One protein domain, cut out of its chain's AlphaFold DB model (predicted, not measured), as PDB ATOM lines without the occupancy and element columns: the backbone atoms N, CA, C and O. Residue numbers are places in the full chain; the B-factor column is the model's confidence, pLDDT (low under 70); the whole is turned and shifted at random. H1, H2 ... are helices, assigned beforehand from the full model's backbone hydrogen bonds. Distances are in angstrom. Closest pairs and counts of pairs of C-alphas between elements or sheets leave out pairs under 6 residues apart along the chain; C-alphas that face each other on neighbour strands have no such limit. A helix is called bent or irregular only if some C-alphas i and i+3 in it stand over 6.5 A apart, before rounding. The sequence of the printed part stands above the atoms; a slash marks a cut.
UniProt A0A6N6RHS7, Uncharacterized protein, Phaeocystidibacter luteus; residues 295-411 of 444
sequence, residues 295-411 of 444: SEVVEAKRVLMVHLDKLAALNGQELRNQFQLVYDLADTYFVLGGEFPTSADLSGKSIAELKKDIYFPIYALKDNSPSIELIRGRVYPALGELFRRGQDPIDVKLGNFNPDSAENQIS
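This is residues 295 to 411 of the 444 residues of an uncharacterized protein of Phaeocystidibacter luteus (UniProt A0A6N6RHS7). Two helical hairpins, H1 with H2 and H4 with H5, pack together with their helices crossed at steep angles, and H5 lies nearest the middle, touching both H1 and H2. The short helix H3 packs near the last part of H5, the short H6 sits by H2 and H4, and a tail without a named element, residues 398 to 411, makes the end of the printed part. The printed part has 117 residues with six named helices, H1 to H6 in chain order, and no named strand, in the class all helix. It is compact, with a radius of gyration of the C-alphas of 13.6 A and spans of 44 by 31 by 22 A.

Start at residues 295 to 311, H1, and go on to residues 316 to 335, H2: this hairpin touches at a shallow tilt of 19 degrees, opposite ways, its closest C-alphas those of Ala 300 and Tyr 333, 5.5 A apart. Next come H3, residues 344 to 347, H4, residues 351 to 362, and H5, residues 372 to 388. H4 and H5 form a hairpin at a tilt of 33 degrees, shallow but only just, opposite ways, with the closest C-alphas, those of Ile 358 and Val 379, 4.7 A apart. H5 and H2 are hubs, touching four helices each. H5 touches H1 with residues 372 to 376 alone, at a steep tilt of 47 degrees, the closest C-alphas being those of Asp 309 and Ile 372, 6.5 A apart. H2 touches H5 with residues 327 to 334 alone, the same way at a steep tilt of 44 degrees; the closest C-alphas, those of Phe 334 and Phe 387, are 7.5 A apart. H3 touches H5, the closest C-alphas being those of Leu 346 and Glu 385, 6.9 A apart. Last look at H6, residues 394 to 397, which only just touches H2, with 3 pairs of C-alphas within 8 A; the closest are those of Gln 324 and Lys 397, 6.0 A apart. H1 and H4 are apart. Pairs of O i and N i+4 are within hydrogen-bond range for 11 of 13 in H1, 15 of 16 in H2, 6 of 8 in H4 and 11 of 13 in H5; H3 and H6 are too short for such a pair.

Find C-alpha 295 at (8.696, 15.342, 4.263); from there H1 runs 24.8 A to C-alpha 311. H2 runs 29.3 A from C-alpha 316 at (5.129, 20.105, 38.155), H4 17.1 A and H5 22.9 A. H5 is only just irregular: C-alphas 377 and 380 are 6.6 A apart. H3 and H6 have four residues each; H6 ends at C-alpha 397, (16.248, 23.758, 29.745).

The two C-alphas farthest apart, those of Ser 295 and Ser 411, are 44.8 A apart. The printed part has no cut, and no link between its helices is long. The mean pLDDT of the printed part is 72.2; among the residues under 70 are 331 to 338, 364 to 370, 386 to 396 and 402 to 411.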
ATOM      1  N   SER A 295       9.339  16.309   3.381       63.25
ATOM      2  CA  SER A 295       8.696  15.342   4.263       63.25
ATOM      3  C   SER A 295       9.299  15.301   5.682       63.25
ATOM      4  O   SER A 295       8.535  15.305   6.642       63.25
ATOM      5  N   GLU A 296      10.625  15.364   5.847       56.69
ATOM      6  CA  GLU A 296      11.342  15.359   7.134       56.69
ATOM      7  C   GLU A 296      11.059  16.640   7.931       56.69
ATOM      8  O   GLU A 296      10.770  16.580   9.125       56.69
ATOM      9  N   VAL A 297      11.059  17.805   7.273       60.34
ATOM     10  CA  VAL A 297      10.724  19.091   7.918       60.34
ATOM     11  C   VAL A 297       9.257  19.120   8.350       60.34
ATOM     12  O   VAL A 297       8.929  19.578   9.448       60.34
ATOM     13  N   VAL A 298       8.360  18.628   7.489       71.25
ATOM     14  CA  VAL A 298       6.923  18.527   7.781       71.25
ATOM     15  C   VAL A 298       6.675  17.565   8.940       71.25
ATOM     16  O   VAL A 298       5.896  17.888   9.838       71.25
ATOM     17  N   GLU A 299       7.361  16.425   8.962       72.62
ATOM     18  CA  GLU A 299       7.230  15.431  10.023       72.62
ATOM     19  C   GLU A 299       7.800  15.942  11.350       72.62
ATOM     20  O   GLU A 299       7.118  15.875  12.373       72.62
ATOM     21  N   ALA A 300       8.983  16.563  11.340       67.25
ATOM     22  CA  ALA A 300       9.566  17.189  12.525       67.25
ATOM     23  C   ALA A 300       8.648  18.278  13.099       67.25
ATOM     24  O   ALA A 300       8.404  18.316  14.307       67.25
ATOM     25  N   LYS A 301       8.055  19.117  12.236       82.25
ATOM     26  CA  LYS A 301       7.050  20.108  12.646       82.25
ATOM     27  C   LYS A 301       5.834  19.442  13.279       82.25
ATOM     28  O   LYS A 301       5.364  19.895  14.320       82.25
ATOM     29  N   ARG A 302       5.309  18.383  12.657       86.56
ATOM     30  CA  ARG A 302       4.132  17.653  13.141       86.56
ATOM     31  C   ARG A 302       4.382  17.074  14.532       86.56
ATOM     32  O   ARG A 302       3.578  17.305  15.433       86.56
ATOM     33  N   VAL A 303       5.498  16.371  14.716       80.12
ATOM     34  CA  VAL A 303       5.893  15.774  16.000       80.12
ATOM     35  C   VAL A 303       6.091  16.856  17.063       80.12
ATOM     36  O   VAL A 303       5.546  16.745  18.163       80.12
ATOM     37  N   LEU A 304       6.783  17.946  16.721       82.81
ATOM     38  CA  LEU A 304       6.984  19.081  17.618       82.81
ATOM     39  C   LEU A 304       5.657  19.691  18.085       82.81
ATOM     40  O   LEU A 304       5.474  19.887  19.283       82.81
ATOM     41  N   MET A 305       4.713  19.951  17.175       87.44
ATOM     42  CA  MET A 305       3.413  20.534  17.532       87.44
ATOM     43  C   MET A 305       2.595  19.618  18.451       87.44
ATOM     44  O   MET A 305       2.018  20.101  19.421       87.44
ATOM     45  N   VAL A 306       2.610  18.299  18.220       87.94
ATOM     46  CA  VAL A 306       1.948  17.323  19.111       87.94
ATOM     47  C   VAL A 306       2.494  17.411  20.536       87.94
ATOM     48  O   VAL A 306       1.735  17.339  21.501       87.94
ATOM     49  N   HIS A 307       3.808  17.550  20.685       88.56
ATOM     50  CA  HIS A 307       4.449  17.634  21.994       88.56
ATOM     51  C   HIS A 307       4.328  19.016  22.640       88.56
ATOM     52  O   HIS A 307       4.249  19.105  23.866       88.56
ATOM     53  N   LEU A 308       4.258  20.076  21.836       86.62
ATOM     54  CA  LEU A 308       4.020  21.435  22.307       86.62
ATOM     55  C   LEU A 308       2.615  21.581  22.910       86.62
ATOM     56  O   LEU A 308       2.462  22.200  23.959       86.62
ATOM     57  N   ASP A 309       1.608  20.951  22.305       85.88
ATOM     58  CA  ASP A 309       0.224  20.996  22.793       85.88
ATOM     59  C   ASP A 309       0.038  20.248  24.115       85.88
ATOM     60  O   ASP A 309      -0.773  20.646  24.953       85.88
ATOM     61  N   LYS A 310       0.843  19.205  24.346       87.06
ATOM     62  CA  LYS A 310       0.853  18.467  25.615       87.06
ATOM     63  C   LYS A 310       1.348  19.315  26.784       87.06
ATOM     64  O   LYS A 310       0.885  19.095  27.896       87.06
ATOM     65  N   LEU A 311       2.241  20.289  26.559       84.19
ATOM     66  CA  LEU A 311       2.786  21.122  27.642       84.19
ATOM     67  C   LEU A 311       1.689  21.831  28.437       84.19
ATOM     68  O   LEU A 311       1.766  21.897  29.656       84.19
ATOM     69  N   ALA A 312       0.647  22.314  27.765       77.75
ATOM     70  CA  ALA A 312      -0.412  23.080  28.416       77.75
ATOM     71  C   ALA A 312      -1.274  22.265  29.395       77.75
ATOM     72  O   ALA A 312      -1.961  22.836  30.238       77.75
ATOM     73  N   ALA A 313      -1.257  20.935  29.270       82.38
ATOM     74  CA  ALA A 313      -2.033  20.025  30.105       82.38
ATOM     75  C   ALA A 313      -1.230  19.445  31.283       82.38
ATOM     76  O   ALA A 313      -1.801  18.754  32.123       82.38
ATOM     77  N   LEU A 314       0.080  19.698  31.342       85.12
ATOM     78  CA  LEU A 314       0.973  19.135  32.352       85.12
ATOM     79  C   LEU A 314       1.323  20.172  33.421       85.12
ATOM     80  O   LEU A 314       1.224  21.381  33.209       85.12
ATOM     81  N   ASN A 315       1.759  19.704  34.586       84.75
ATOM     82  CA  ASN A 315       2.260  20.547  35.670       84.75
ATOM     83  C   ASN A 315       3.499  19.920  36.326       84.75
ATOM     84  O   ASN A 315       3.945  18.832  35.951       84.75
ATOM     85  N   GLY A 316       4.087  20.641  37.283       81.88
ATOM     86  CA  GLY A 316       5.129  20.105  38.155       81.88
ATOM     87  C   GLY A 316       6.331  19.546  37.392       81.88
ATOM     88  O   GLY A 316       6.948  20.245  36.589       81.88
ATOM     89  N   GLN A 317       6.697  18.299  37.684       84.81
ATOM     90  CA  GLN A 317       7.837  17.627  37.055       84.81
ATOM     91  C   GLN A 317       7.519  17.122  35.641       84.81
ATOM     92  O   GLN A 317       8.387  17.142  34.771       84.81
ATOM     93  N   GLU A 318       6.275  16.714  35.384       87.00
ATOM     94  CA  GLU A 318       5.850  16.203  34.075       87.00
ATOM     95  C   GLU A 318       5.954  17.286  32.999       87.00
ATOM     96  O   GLU A 318       6.469  17.034  31.910       87.00
ATOM     97  N   LEU A 319       5.556  18.518  33.338       85.38
ATOM     98  CA  LEU A 319       5.728  19.691  32.481       85.38
ATOM     99  C   LEU A 319       7.202  19.916  32.115       85.38
ATOM    100  O   LEU A 319       7.516  20.152  30.950       85.38
ATOM    101  N   ARG A 320       8.110  19.822  33.095       85.62
ATOM    102  CA  ARG A 320       9.556  20.048  32.900       85.62
ATOM    103  C   ARG A 320      10.173  18.981  32.002       85.62
ATOM    104  O   ARG A 320      10.894  19.316  31.066       85.62
ATOM    105  N   ASN A 321       9.842  17.713  32.242       85.56
ATOM    106  CA  ASN A 321      10.307  16.600  31.415       85.56
ATOM    107  C   ASN A 321       9.793  16.740  29.971       85.56
ATOM    108  O   ASN A 321      10.548  16.596  29.011       85.56
ATOM    109  N   GLN A 322       8.513  17.090  29.808       88.50
ATOM    110  CA  GLN A 322       7.920  17.315  28.492       88.50
ATOM    111  C   GLN A 322       8.538  18.529  27.784       88.50
ATOM    112  O   GLN A 322       8.689  18.513  26.562       88.50
ATOM    113  N   PHE A 323       8.926  19.569  28.525       88.00
ATOM    114  CA  PHE A 323       9.593  20.741  27.962       88.00
ATOM    115  C   PHE A 323      10.987  20.413  27.434       88.00
ATOM    116  O   PHE A 323      11.322  20.857  26.340       88.00
ATOM    117  N   GLN A 324      11.769  19.595  28.142       83.44
ATOM    118  CA  GLN A 324      13.071  19.137  27.643       83.44
ATOM    119  C   GLN A 324      12.932  18.417  26.295       83.44
ATOM    120  O   GLN A 324      13.679  18.711  25.364       83.44
ATOM    121  N   LEU A 325      11.914  17.563  26.152       84.00
ATOM    122  CA  LEU A 325      11.609  16.905  24.880       84.00
ATOM    123  C   LEU A 325      11.201  17.906  23.787       84.00
ATOM    124  O   LEU A 325      11.673  17.819  22.656       84.00
ATOM    125  N   VAL A 326      10.333  18.871  24.108       86.62
ATOM    126  CA  VAL A 326       9.927  19.926  23.162       86.62
ATOM    127  C   VAL A 326      11.120  20.772  22.726       86.62
ATOM    128  O   VAL A 326      11.206  21.119  21.552       86.62
ATOM    129  N   TYR A 327      12.043  21.078  23.635       83.62
ATOM    130  CA  TYR A 327      13.270  21.800  23.325       83.62
ATOM    131  C   TYR A 327      14.123  21.045  22.300       83.62
ATOM    132  O   TYR A 327      14.486  21.617  21.274       83.62
ATOM    133  N   ASP A 328      14.385  19.759  22.540       74.19
ATOM    134  CA  ASP A 328      15.221  18.933  21.659       74.19
ATOM    135  C   ASP A 328      14.578  18.745  20.271       74.19
ATOM    136  O   ASP A 328      15.249  18.815  19.235       74.19
ATOM    137  N   LEU A 329      13.251  18.585  20.226       74.62
ATOM    138  CA  LEU A 329      12.486  18.538  18.976       74.62
ATOM    139  C   LEU A 329      12.482  19.886  18.245       74.62
ATOM    140  O   LEU A 329      12.543  19.919  17.016       74.62
ATOM    141  N   ALA A 330      12.410  21.002  18.975       74.94
ATOM    142  CA  ALA A 330      12.455  22.340  18.398       74.94
ATOM    143  C   ALA A 330      13.837  22.650  17.816       74.94
ATOM    144  O   ALA A 330      13.918  23.238  16.741       74.94
ATOM    145  N   ASP A 331      14.910  22.229  18.487       65.81
ATOM    146  CA  ASP A 331      16.272  22.333  17.966       65.81
ATOM    147  C   ASP A 331      16.438  21.531  16.673       65.81
ATOM    148  O   ASP A 331      16.862  22.072  15.654       65.81
ATOM    149  N   THR A 332      15.969  20.282  16.672       60.69
ATOM    150  CA  THR A 332      15.969  19.432  15.474       60.69
ATOM    151  C   THR A 332      15.185  20.083  14.332       60.69
ATOM    152  O   THR A 332      15.713  20.251  13.236       60.69
ATOM    153  N   TYR A 333      13.946  20.524  14.577       65.69
ATOM    154  CA  TYR A 333      13.127  21.215  13.576       65.69
ATOM    155  C   TYR A 333      13.819  22.470  13.028       65.69
ATOM    156  O   TYR A 333      13.781  22.708  11.823       65.69
ATOM    157  N   PHE A 334      14.482  23.246  13.890       63.72
ATOM    158  CA  PHE A 334      15.249  24.419  13.487       63.72
ATOM    159  C   PHE A 334      16.405  24.048  12.543       63.72
ATOM    160  O   PHE A 334      16.547  24.635  11.471       63.72
ATOM    161  N   VAL A 335      17.206  23.051  12.926       54.25
ATOM    162  CA  VAL A 335      18.370  22.565  12.170       54.25
ATOM    163  C   VAL A 335      17.984  22.051  10.778       54.25
ATOM    164  O   VAL A 335      18.693  22.318   9.809       54.25
ATOM    165  N   LEU A 336      16.826  21.396  10.655       51.19
ATOM    166  CA  LEU A 336      16.272  20.931   9.377       51.19
ATOM    167  C   LEU A 336      15.790  22.075   8.453       51.19
ATOM    168  O   LEU A 336      15.273  21.817   7.366       51.19
ATOM    169  N   GLY A 337      15.920  23.340   8.865       53.47
ATOM    170  CA  GLY A 337      15.439  24.508   8.119       53.47
ATOM    171  C   GLY A 337      13.976  24.863   8.401       53.47
ATOM    172  O   GLY A 337      13.333  25.533   7.594       53.47
ATOM    173  N   GLY A 338      13.431  24.403   9.529       61.41
ATOM    174  CA  GLY A 338      12.084  24.723   9.980       61.41
ATOM    175  C   GLY A 338      11.927  26.182  10.406       61.41
ATOM    176  O   GLY A 338      12.735  26.738  11.148       61.41
ATOM    177  N   GLU A 339      10.835  26.810   9.977       73.50
ATOM    178  CA  GLU A 339      10.531  28.198  10.323       73.50
ATOM    179  C   GLU A 339       9.735  28.292  11.630       73.50
ATOM    180  O   GLU A 339       8.740  27.584  11.830       73.50
ATOM    181  N   PHE A 340      10.160  29.209  12.500       75.62
ATOM    182  CA  PHE A 340       9.461  29.575  13.730       75.62
ATOM    183  C   PHE A 340       8.655  30.862  13.528       75.62
ATOM    184  O   PHE A 340       9.069  31.720  12.742       75.62
ATOM    185  N   PRO A 341       7.547  31.049  14.266       74.81
ATOM    186  CA  PRO A 341       6.836  32.319  14.291       74.81
ATOM    187  C   PRO A 341       7.779  33.456  14.697       74.81
ATOM    188  O   PRO A 341       8.551  33.321  15.647       74.81
ATOM    189  N   THR A 342       7.707  34.578  13.984       60.53
ATOM    190  CA  THR A 342       8.496  35.782  14.267       60.53
ATOM    191  C   THR A 342       7.594  36.989  14.460       60.53
ATOM    192  O   THR A 342       6.499  37.061  13.902       60.53
ATOM    193  N   SER A 343       8.061  37.954  15.249       64.75
ATOM    194  CA  SER A 343       7.489  39.295  15.321       64.75
ATOM    195  C   SER A 343       8.605  40.315  15.547       64.75
ATOM    196  O   SER A 343       9.643  39.989  16.128       64.75
ATOM    197  N   ALA A 344       8.400  41.554  15.090       58.53
ATOM    198  CA  ALA A 344       9.358  42.646  15.296       58.53
ATOM    199  C   ALA A 344       9.664  42.853  16.793       58.53
ATOM    200  O   ALA A 344      10.816  43.062  17.171       58.53
ATOM    201  N   ASP A 345       8.656  42.659  17.645       70.94
ATOM    202  CA  ASP A 345       8.768  42.766  19.101       70.94
ATOM    203  C   ASP A 345       9.731  41.740  19.717       70.94
ATOM    204  O   ASP A 345      10.293  41.997  20.778       70.94
ATOM    205  N   LEU A 346       9.947  40.580  19.083       70.12
ATOM    206  CA  LEU A 346      10.913  39.582  19.559       70.12
ATOM    207  C   LEU A 346      12.347  39.980  19.209       70.12
ATOM    208  O   LEU A 346      13.236  39.835  20.043       70.12
ATOM    209  N   SER A 347      12.564  40.537  18.014       62.16
ATOM    210  CA  SER A 347      13.892  40.967  17.554       62.16
ATOM    211  C   SER A 347      14.507  42.071  18.428       62.16
ATOM    212  O   SER A 347      15.718  42.100  18.622       62.16
ATOM    213  N   GLY A 348      13.670  42.924  19.031       64.56
ATOM    214  CA  GLY A 348      14.104  43.984  19.946       64.56
ATOM    215  C   GLY A 348      14.367  43.538  21.389       64.56
ATOM    216  O   GLY A 348      14.946  44.303  22.155       64.56
ATOM    217  N   LYS A 349      13.962  42.320  21.781       70.50
ATOM    218  CA  LYS A 349      14.203  41.794  23.136       70.50
ATOM    219  C   LYS A 349      15.652  41.374  23.319       70.50
ATOM    220  O   LYS A 349      16.258  40.811  22.414       70.50
ATOM    221  N   SER A 350      16.192  41.571  24.511       69.06
ATOM    222  CA  SER A 350      17.475  41.007  24.936       69.06
ATOM    223  C   SER A 350      17.417  39.476  25.077       69.06
ATOM    224  O   SER A 350      16.346  38.880  25.214       69.06
ATOM    225  N   ILE A 351      18.583  38.820  25.107       64.94
ATOM    226  CA  ILE A 351      18.678  37.368  25.354       64.94
ATOM    227  C   ILE A 351      18.063  36.992  26.708       64.94
ATOM    228  O   ILE A 351      17.351  35.995  26.805       64.94
ATOM    229  N   ALA A 352      18.273  37.820  27.733       67.88
ATOM    230  CA  ALA A 352      17.705  37.609  29.059       67.88
ATOM    231  C   ALA A 352      16.166  37.674  29.051       67.88
ATOM    232  O   ALA A 352      15.515  36.855  29.697       67.88
ATOM    233  N   GLU A 353      15.564  38.601  28.301       76.75
ATOM    234  CA  GLU A 353      14.102  38.690  28.160       76.75
ATOM    235  C   GLU A 353      13.514  37.476  27.440       76.75
ATOM    236  O   GLU A 353      12.495  36.943  27.875       76.75
ATOM    237  N   LEU A 354      14.183  36.991  26.393       78.69
ATOM    238  CA  LEU A 354      13.768  35.780  25.684       78.69
ATOM    239  C   LEU A 354      13.862  34.537  26.582       78.69
ATOM    240  O   LEU A 354      12.941  33.722  26.606       78.69
ATOM    241  N   LYS A 355      14.931  34.407  27.380       79.00
ATOM    242  CA  LYS A 355      15.063  33.331  28.376       79.00
ATOM    243  C   LYS A 355      13.986  33.415  29.463       79.00
ATOM    244  O   LYS A 355      13.422  32.388  29.836       79.00
ATOM    245  N   LYS A 356      13.625  34.622  29.919       81.25
ATOM    246  CA  LYS A 356      12.511  34.851  30.864       81.25
ATOM    247  C   LYS A 356      11.164  34.420  30.283       81.25
ATOM    248  O   LYS A 356      10.395  33.758  30.979       81.25
ATOM    249  N   ASP A 357      10.904  34.736  29.016       82.94
ATOM    250  CA  ASP A 357       9.680  34.334  28.310       82.94
ATOM    251  C   ASP A 357       9.524  32.810  28.173       82.94
ATOM    252  O   ASP A 357       8.414  32.335  27.939       82.94
ATOM    253  N   ILE A 358      10.606  32.049  28.360       84.44
ATOM    254  CA  ILE A 358      10.604  30.584  28.409       84.44
ATOM    255  C   ILE A 358      10.533  30.087  29.857       84.44
ATOM    256  O   ILE A 358       9.724  29.219  30.176       84.44
ATOM    257  N   TYR A 359      11.353  30.644  30.751       84.50
ATOM    258  CA  TYR A 359      11.485  30.154  32.120       84.50
ATOM    259  C   TYR A 359      10.210  30.322  32.946       84.50
ATOM    260  O   TYR A 359       9.776  29.376  33.600       84.50
ATOM    261  N   PHE A 360       9.590  31.508  32.919       83.19
ATOM    262  CA  PHE A 360       8.416  31.777  33.751       83.19
ATOM    263  C   PHE A 360       7.248  30.822  33.461       83.19
ATOM    264  O   PHE A 360       6.703  30.279  34.420       83.19
ATOM    265  N   PRO A 361       6.893  30.558  32.189       81.12
ATOM    266  CA  PRO A 361       5.894  29.547  31.845       81.12
ATOM    267  C   PRO A 361       6.181  28.129  32.348       81.12
ATOM    268  O   PRO A 361       5.234  27.397  32.614       81.12
ATOM    269  N   ILE A 362       7.449  27.718  32.431       83.06
ATOM    270  CA  ILE A 362       7.810  26.305  32.641       83.06
ATOM    271  C   ILE A 362       8.243  26.007  34.085       83.06
ATOM    272  O   ILE A 362       7.905  24.953  34.618       83.06
ATOM    273  N   TYR A 363       8.981  26.914  34.731       78.31
ATOM    274  CA  TYR A 363       9.694  26.627  35.984       78.31
ATOM    275  C   TYR A 363       9.251  27.476  37.177       78.31
ATOM    276  O   TYR A 363       9.364  27.017  38.313       78.31
ATOM    277  N   ALA A 364       8.749  28.693  36.942       68.38
ATOM    278  CA  ALA A 364       8.444  29.648  38.013       68.38
ATOM    279  C   ALA A 364       7.005  29.551  38.558       68.38
ATOM    280  O   ALA A 364       6.668  30.226  39.534       68.38
ATOM    281  N   LEU A 365       6.137  28.749  37.936       64.88
ATOM    282  CA  LEU A 365       4.754  28.585  38.381       64.88
ATOM    283  C   LEU A 365       4.701  27.588  39.547       64.88
ATOM    284  O   LEU A 365       5.055  26.423  39.386       64.88
ATOM    285  N   LYS A 366       4.262  28.058  40.723       54.72
ATOM    286  CA  LYS A 366       4.133  27.220  41.926       54.72
ATOM    287  C   LYS A 366       3.006  26.187  41.821       54.72
ATOM    288  O   LYS A 366       3.244  25.059  42.216       54.72
ATOM    289  N   ASP A 367       1.850  26.535  41.241       59.06
ATOM    290  CA  ASP A 367       0.652  25.669  41.299       59.06
ATOM    291  C   ASP A 367      -0.254  25.685  40.045       59.06
ATOM    292  O   ASP A 367      -1.309  25.059  40.051       59.06
ATOM    293  N   ASN A 368       0.115  26.367  38.950       55.22
ATOM    294  CA  ASN A 368      -0.713  26.427  37.734       55.22
ATOM    295  C   ASN A 368       0.058  25.978  36.493       55.22
ATOM    296  O   ASN A 368       1.151  26.475  36.229       55.22
ATOM    297  N   SER A 369      -0.550  25.091  35.703       62.72
ATOM    298  CA  SER A 369      -0.098  24.784  34.345       62.72
ATOM    299  C   SER A 369      -0.126  26.049  33.478       62.72
ATOM    300  O   SER A 369      -1.094  26.816  33.546       62.72
ATOM    301  N   PRO A 370       0.897  26.298  32.645       69.06
ATOM    302  CA  PRO A 370       0.838  27.366  31.656       69.06
ATOM    303  C   PRO A 370      -0.272  27.071  30.636       69.06
ATOM    304  O   PRO A 370      -0.435  25.933  30.201       69.06
ATOM    305  N   SER A 371      -1.027  28.091  30.215       78.81
ATOM    306  CA  SER A 371      -2.024  27.901  29.154       78.81
ATOM    307  C   SER A 371      -1.349  27.642  27.804       78.81
ATOM    308  O   SER A 371      -0.214  28.070  27.558       78.81
ATOM    309  N   ILE A 372      -2.058  26.974  26.895       77.81
ATOM    310  CA  ILE A 372      -1.534  26.666  25.561       77.81
ATOM    311  C   ILE A 372      -1.236  27.930  24.754       77.81
ATOM    312  O   ILE A 372      -0.266  27.969  24.000       77.81
ATOM    313  N   GLU A 373      -2.014  28.993  24.960       79.62
ATOM    314  CA  GLU A 373      -1.795  30.301  24.349       79.62
ATOM    315  C   GLU A 373      -0.494  30.932  24.844       79.62
ATOM    316  O   GLU A 373       0.226  31.551  24.063       79.62
ATOM    317  N   LEU A 374      -0.157  30.750  26.124       81.12
ATOM    318  CA  LEU A 374       1.081  31.261  26.701       81.12
ATOM    319  C   LEU A 374       2.299  30.491  26.163       81.12
ATOM    320  O   LEU A 374       3.288  31.107  25.766       81.12
ATOM    321  N   ILE A 375       2.210  29.160  26.067       81.81
ATOM    322  CA  ILE A 375       3.265  28.320  25.478       81.81
ATOM    323  C   ILE A 375       3.468  28.650  23.992       81.81
ATOM    324  O   ILE A 375       4.587  28.942  23.563       81.81
ATOM    325  N   ARG A 376       2.394  28.677  23.195       81.06
ATOM    326  CA  ARG A 376       2.465  28.974  21.753       81.06
ATOM    327  C   ARG A 376       2.833  30.427  21.458       81.06
ATOM    328  O   ARG A 376       3.507  30.687  20.468       81.06
ATOM    329  N   GLY A 377       2.383  31.366  22.286       81.50
ATOM    330  CA  GLY A 377       2.570  32.799  22.072       81.50
ATOM    331  C   GLY A 377       3.881  33.360  22.623       81.50
ATOM    332  O   GLY A 377       4.312  34.416  22.169       81.50
ATOM    333  N   ARG A 378       4.519  32.682  23.588       83.56
ATOM    334  CA  ARG A 378       5.769  33.151  24.213       83.56
ATOM    335  C   ARG A 378       6.909  32.155  24.116       83.56
ATOM    336  O   ARG A 378       7.948  32.504  23.568       83.56
ATOM    337  N   VAL A 379       6.710  30.924  24.589       84.81
ATOM    338  CA  VAL A 379       7.788  29.922  24.659       84.81
ATOM    339  C   VAL A 379       8.277  29.556  23.261       84.81
ATOM    340  O   VAL A 379       9.471  29.630  22.981       84.81
ATOM    341  N   TYR A 380       7.356  29.205  22.363       86.12
ATOM    342  CA  TYR A 380       7.715  28.744  21.022       86.12
ATOM    343  C   TYR A 380       8.421  29.820  20.168       86.12
ATOM    344  O   TYR A 380       9.480  29.525  19.607       86.12
ATOM    345  N   PRO A 381       7.938  31.077  20.106       87.38
ATOM    346  CA  PRO A 381       8.622  32.132  19.364       87.38
ATOM    347  C   PRO A 381       9.939  32.569  20.020       87.38
ATOM    348  O   PRO A 381      10.899  32.849  19.306       87.38
ATOM    349  N   ALA A 382      10.022  32.592  21.358       84.44
ATOM    350  CA  ALA A 382      11.257  32.940  22.062       84.44
ATOM    351  C   ALA A 382      12.365  31.902  21.835       84.44
ATOM    352  O   ALA A 382      13.512  32.286  21.611       84.44
ATOM    353  N   LEU A 383      12.026  30.605  21.811       80.69
ATOM    354  CA  LEU A 383      12.957  29.548  21.403       80.69
ATOM    355  C   LEU A 383      13.468  29.797  19.983       80.69
ATOM    356  O   LEU A 383      14.673  29.869  19.777       80.69
ATOM    357  N   GLY A 384      12.567  30.017  19.022       75.88
ATOM    358  CA  GLY A 384      12.946  30.291  17.635       75.88
ATOM    359  C   GLY A 384      13.846  31.520  17.468       75.88
ATOM    360  O   GLY A 384      14.774  31.499  16.661       75.88
ATOM    361  N   GLU A 385      13.599  32.586  18.232       76.56
ATOM    362  CA  GLU A 385      14.426  33.797  18.239       76.56
ATOM    363  C   GLU A 385      15.817  33.550  18.838       76.56
ATOM    364  O   GLU A 385      16.816  33.964  18.252       76.56
ATOM    365  N   LEU A 386      15.906  32.848  19.972       67.19
ATOM    366  CA  LEU A 386      17.188  32.472  20.577       67.19
ATOM    367  C   LEU A 386      18.006  31.599  19.636       67.19
ATOM    368  O   LEU A 386      19.193  31.851  19.442       67.19
ATOM    369  N   PHE A 387      17.343  30.631  19.007       65.19
ATOM    370  CA  PHE A 387      17.953  29.751  18.028       65.19
ATOM    371  C   PHE A 387      18.492  30.588  16.889       65.19
ATOM    372  O   PHE A 387      19.689  30.551  16.665       65.19
ATOM    373  N   ARG A 388      17.682  31.463  16.281       64.25
ATOM    374  CA  ARG A 388      18.151  32.409  15.261       64.25
ATOM    375  C   ARG A 388      19.408  33.162  15.721       64.25
ATOM    376  O   ARG A 388      20.376  33.257  14.986       64.25
ATOM    377  N   ARG A 389      19.484  33.620  16.963       57.69
ATOM    378  CA  ARG A 389      20.660  34.357  17.463       57.69
ATOM    379  C   ARG A 389      21.868  33.495  17.853       57.69
ATOM    380  O   ARG A 389      22.797  34.016  18.469       57.69
ATOM    381  N   GLY A 390      21.863  32.192  17.565       49.34
ATOM    382  CA  GLY A 390      22.936  31.279  17.976       49.34
ATOM    383  C   GLY A 390      23.005  31.057  19.483       49.34
ATOM    384  O   GLY A 390      24.035  30.613  19.990       49.34
ATOM    385  N   GLN A 391      21.930  31.381  20.205       58.38
ATOM    386  CA  GLN A 391      21.863  31.265  21.652       58.38
ATOM    387  C   GLN A 391      21.218  29.947  22.059       58.38
ATOM    388  O   GLN A 391      20.200  29.519  21.514       58.38
ATOM    389  N   ASP A 392      21.810  29.333  23.073       59.81
ATOM    390  CA  ASP A 392      21.333  28.093  23.665       59.81
ATOM    391  C   ASP A 392      20.845  28.372  25.092       59.81
ATOM    392  O   ASP A 392      21.659  28.689  25.968       59.81
ATOM    393  N   PRO A 393      19.530  28.304  25.350       65.50
ATOM    394  CA  PRO A 393      18.974  28.491  26.681       65.50
ATOM    395  C   PRO A 393      19.076  27.212  27.527       65.50
ATOM    396  O   PRO A 393      18.085  26.776  28.112       65.50
ATOM    397  N   ILE A 394      20.259  26.590  27.587       67.69
ATOM    398  CA  ILE A 394      20.491  25.355  28.353       67.69
ATOM    399  C   ILE A 394      20.199  25.539  29.846       67.69
ATOM    400  O   ILE A 394      19.610  24.676  30.487       67.69
ATOM    401  N   ASP A 395      20.513  26.713  30.383       63.53
ATOM    402  CA  ASP A 395      20.156  27.147  31.733       63.53
ATOM    403  C   ASP A 395      18.642  27.126  31.965       63.53
ATOM    404  O   ASP A 395      18.173  26.691  33.019       63.53
ATOM    405  N   VAL A 396      17.862  27.533  30.963       69.88
ATOM    406  CA  VAL A 396      16.404  27.435  31.011       69.88
ATOM    407  C   VAL A 396      15.954  25.982  30.863       69.88
ATOM    408  O   VAL A 396      15.130  25.547  31.655       69.88
ATOM    409  N   LYS A 397      16.522  25.204  29.928       76.44
ATOM    410  CA  LYS A 397      16.248  23.758  29.745       76.44
ATOM    411  C   LYS A 397      16.439  22.950  31.033       76.44
ATOM    412  O   LYS A 397      15.672  22.026  31.320       76.44
ATOM    413  N   LEU A 398      17.458  23.292  31.812       74.56
ATOM    414  CA  LEU A 398      17.788  22.615  33.064       74.56
ATOM    415  C   LEU A 398      17.033  23.188  34.272       74.56
ATOM    416  O   LEU A 398      17.065  22.597  35.344       74.56
ATOM    417  N   GLY A 399      16.321  24.308  34.112       70.38
ATOM    418  CA  GLY A 399      15.633  24.991  35.210       70.38
ATOM    419  C   GLY A 399      16.562  25.755  36.161       70.38
ATOM    420  O   GLY A 399      16.097  26.243  37.188       70.38
ATOM    421  N   ASN A 400      17.841  25.898  35.804       72.44
ATOM    422  CA  ASN A 400      18.877  26.577  36.592       72.44
ATOM    423  C   ASN A 400      18.950  28.086  36.312       72.44
ATOM    424  O   ASN A 400      19.743  28.802  36.917       72.44
ATOM    425  N   PHE A 401      18.134  28.582  35.384       70.56
ATOM    426  CA  PHE A 401      18.055  30.002  35.078       70.56
ATOM    427  C   PHE A 401      17.524  30.801  36.277       70.56
ATOM    428  O   PHE A 401      16.388  30.610  36.709       70.56
ATOM    429  N   ASN A 402      18.336  31.733  36.783       69.38
ATOM    430  CA  ASN A 402      17.927  32.686  37.811       69.38
ATOM    431  C   ASN A 402      17.562  34.039  37.165       69.38
ATOM    432  O   ASN A 402      18.470  34.826  36.866       69.38
ATOM    433  N   PRO A 403      16.262  34.360  36.994       62.22
ATOM    434  CA  PRO A 403      15.827  35.595  36.338       62.22
ATOM    435  C   PRO A 403      16.207  36.876  37.098       62.22
ATOM    436  O   PRO A 403      16.174  37.956  36.496       62.22
ATOM    437  N   ASP A 404      16.545  36.755  38.384       61.53
ATOM    438  CA  ASP A 404      16.798  37.868  39.299       61.53
ATOM    439  C   ASP A 404      18.291  38.158  39.504       61.53
ATOM    440  O   ASP A 404      18.643  39.203  40.051       61.53
ATOM    441  N   SER A 405      19.175  37.274  39.035       58.34
ATOM    442  CA  SER A 405      20.628  37.491  39.069       58.34
ATOM    443  C   SER A 405      21.042  38.718  38.244       58.34
ATOM    444  O   SER A 405      20.447  39.013  37.206       58.34
ATOM    445  N   ALA A 406      22.071  39.438  38.703       52.69
ATOM    446  CA  ALA A 406      22.543  40.675  38.074       52.69
ATOM    447  C   ALA A 406      22.983  40.473  36.613       52.69
ATOM    448  O   ALA A 406      22.727  41.330  35.775       52.69
ATOM    449  N   GLU A 407      23.550  39.308  36.297       46.25
ATOM    450  CA  GLU A 407      23.947  38.891  34.944       46.25
ATOM    451  C   GLU A 407      22.749  38.714  33.992       46.25
ATOM    452  O   GLU A 407      22.881  38.859  32.781       46.25
ATOM    453  N   ASN A 408      21.556  38.459  34.540       50.59
ATOM    454  CA  ASN A 408      20.298  38.318  33.802       50.59
ATOM    455  C   ASN A 408      19.399  39.574  33.903       50.59
ATOM    456  O   ASN A 408      18.241  39.566  33.456       50.59
ATOM    457  N   GLN A 409      19.918  40.665  34.486       43.31
ATOM    458  CA  GLN A 409      19.300  41.992  34.502       43.31
ATOM    459  C   GLN A 409      19.938  42.888  33.433       43.31
ATOM    460  O   GLN A 409      21.150  42.938  33.262       43.31
ATOM    461  N   ILE A 410      19.110  43.630  32.701       40.53
ATOM    462  CA  ILE A 410      19.579  44.553  31.663       40.53
ATOM    463  C   ILE A 410      20.013  45.856  32.339       40.53
ATOM    464  O   ILE A 410      19.207  46.502  33.011       40.53
ATOM    465  N   SER A 411      21.259  46.283  32.123       32.38
ATOM    466  CA  SER A 411      21.657  47.674  32.357       32.38
ATOM    467  C   SER A 411      21.439  48.478  31.070       32.38
ATOM    468  O   SER A 411      22.117  48.290  30.064       32.38
TER     469      SER A 411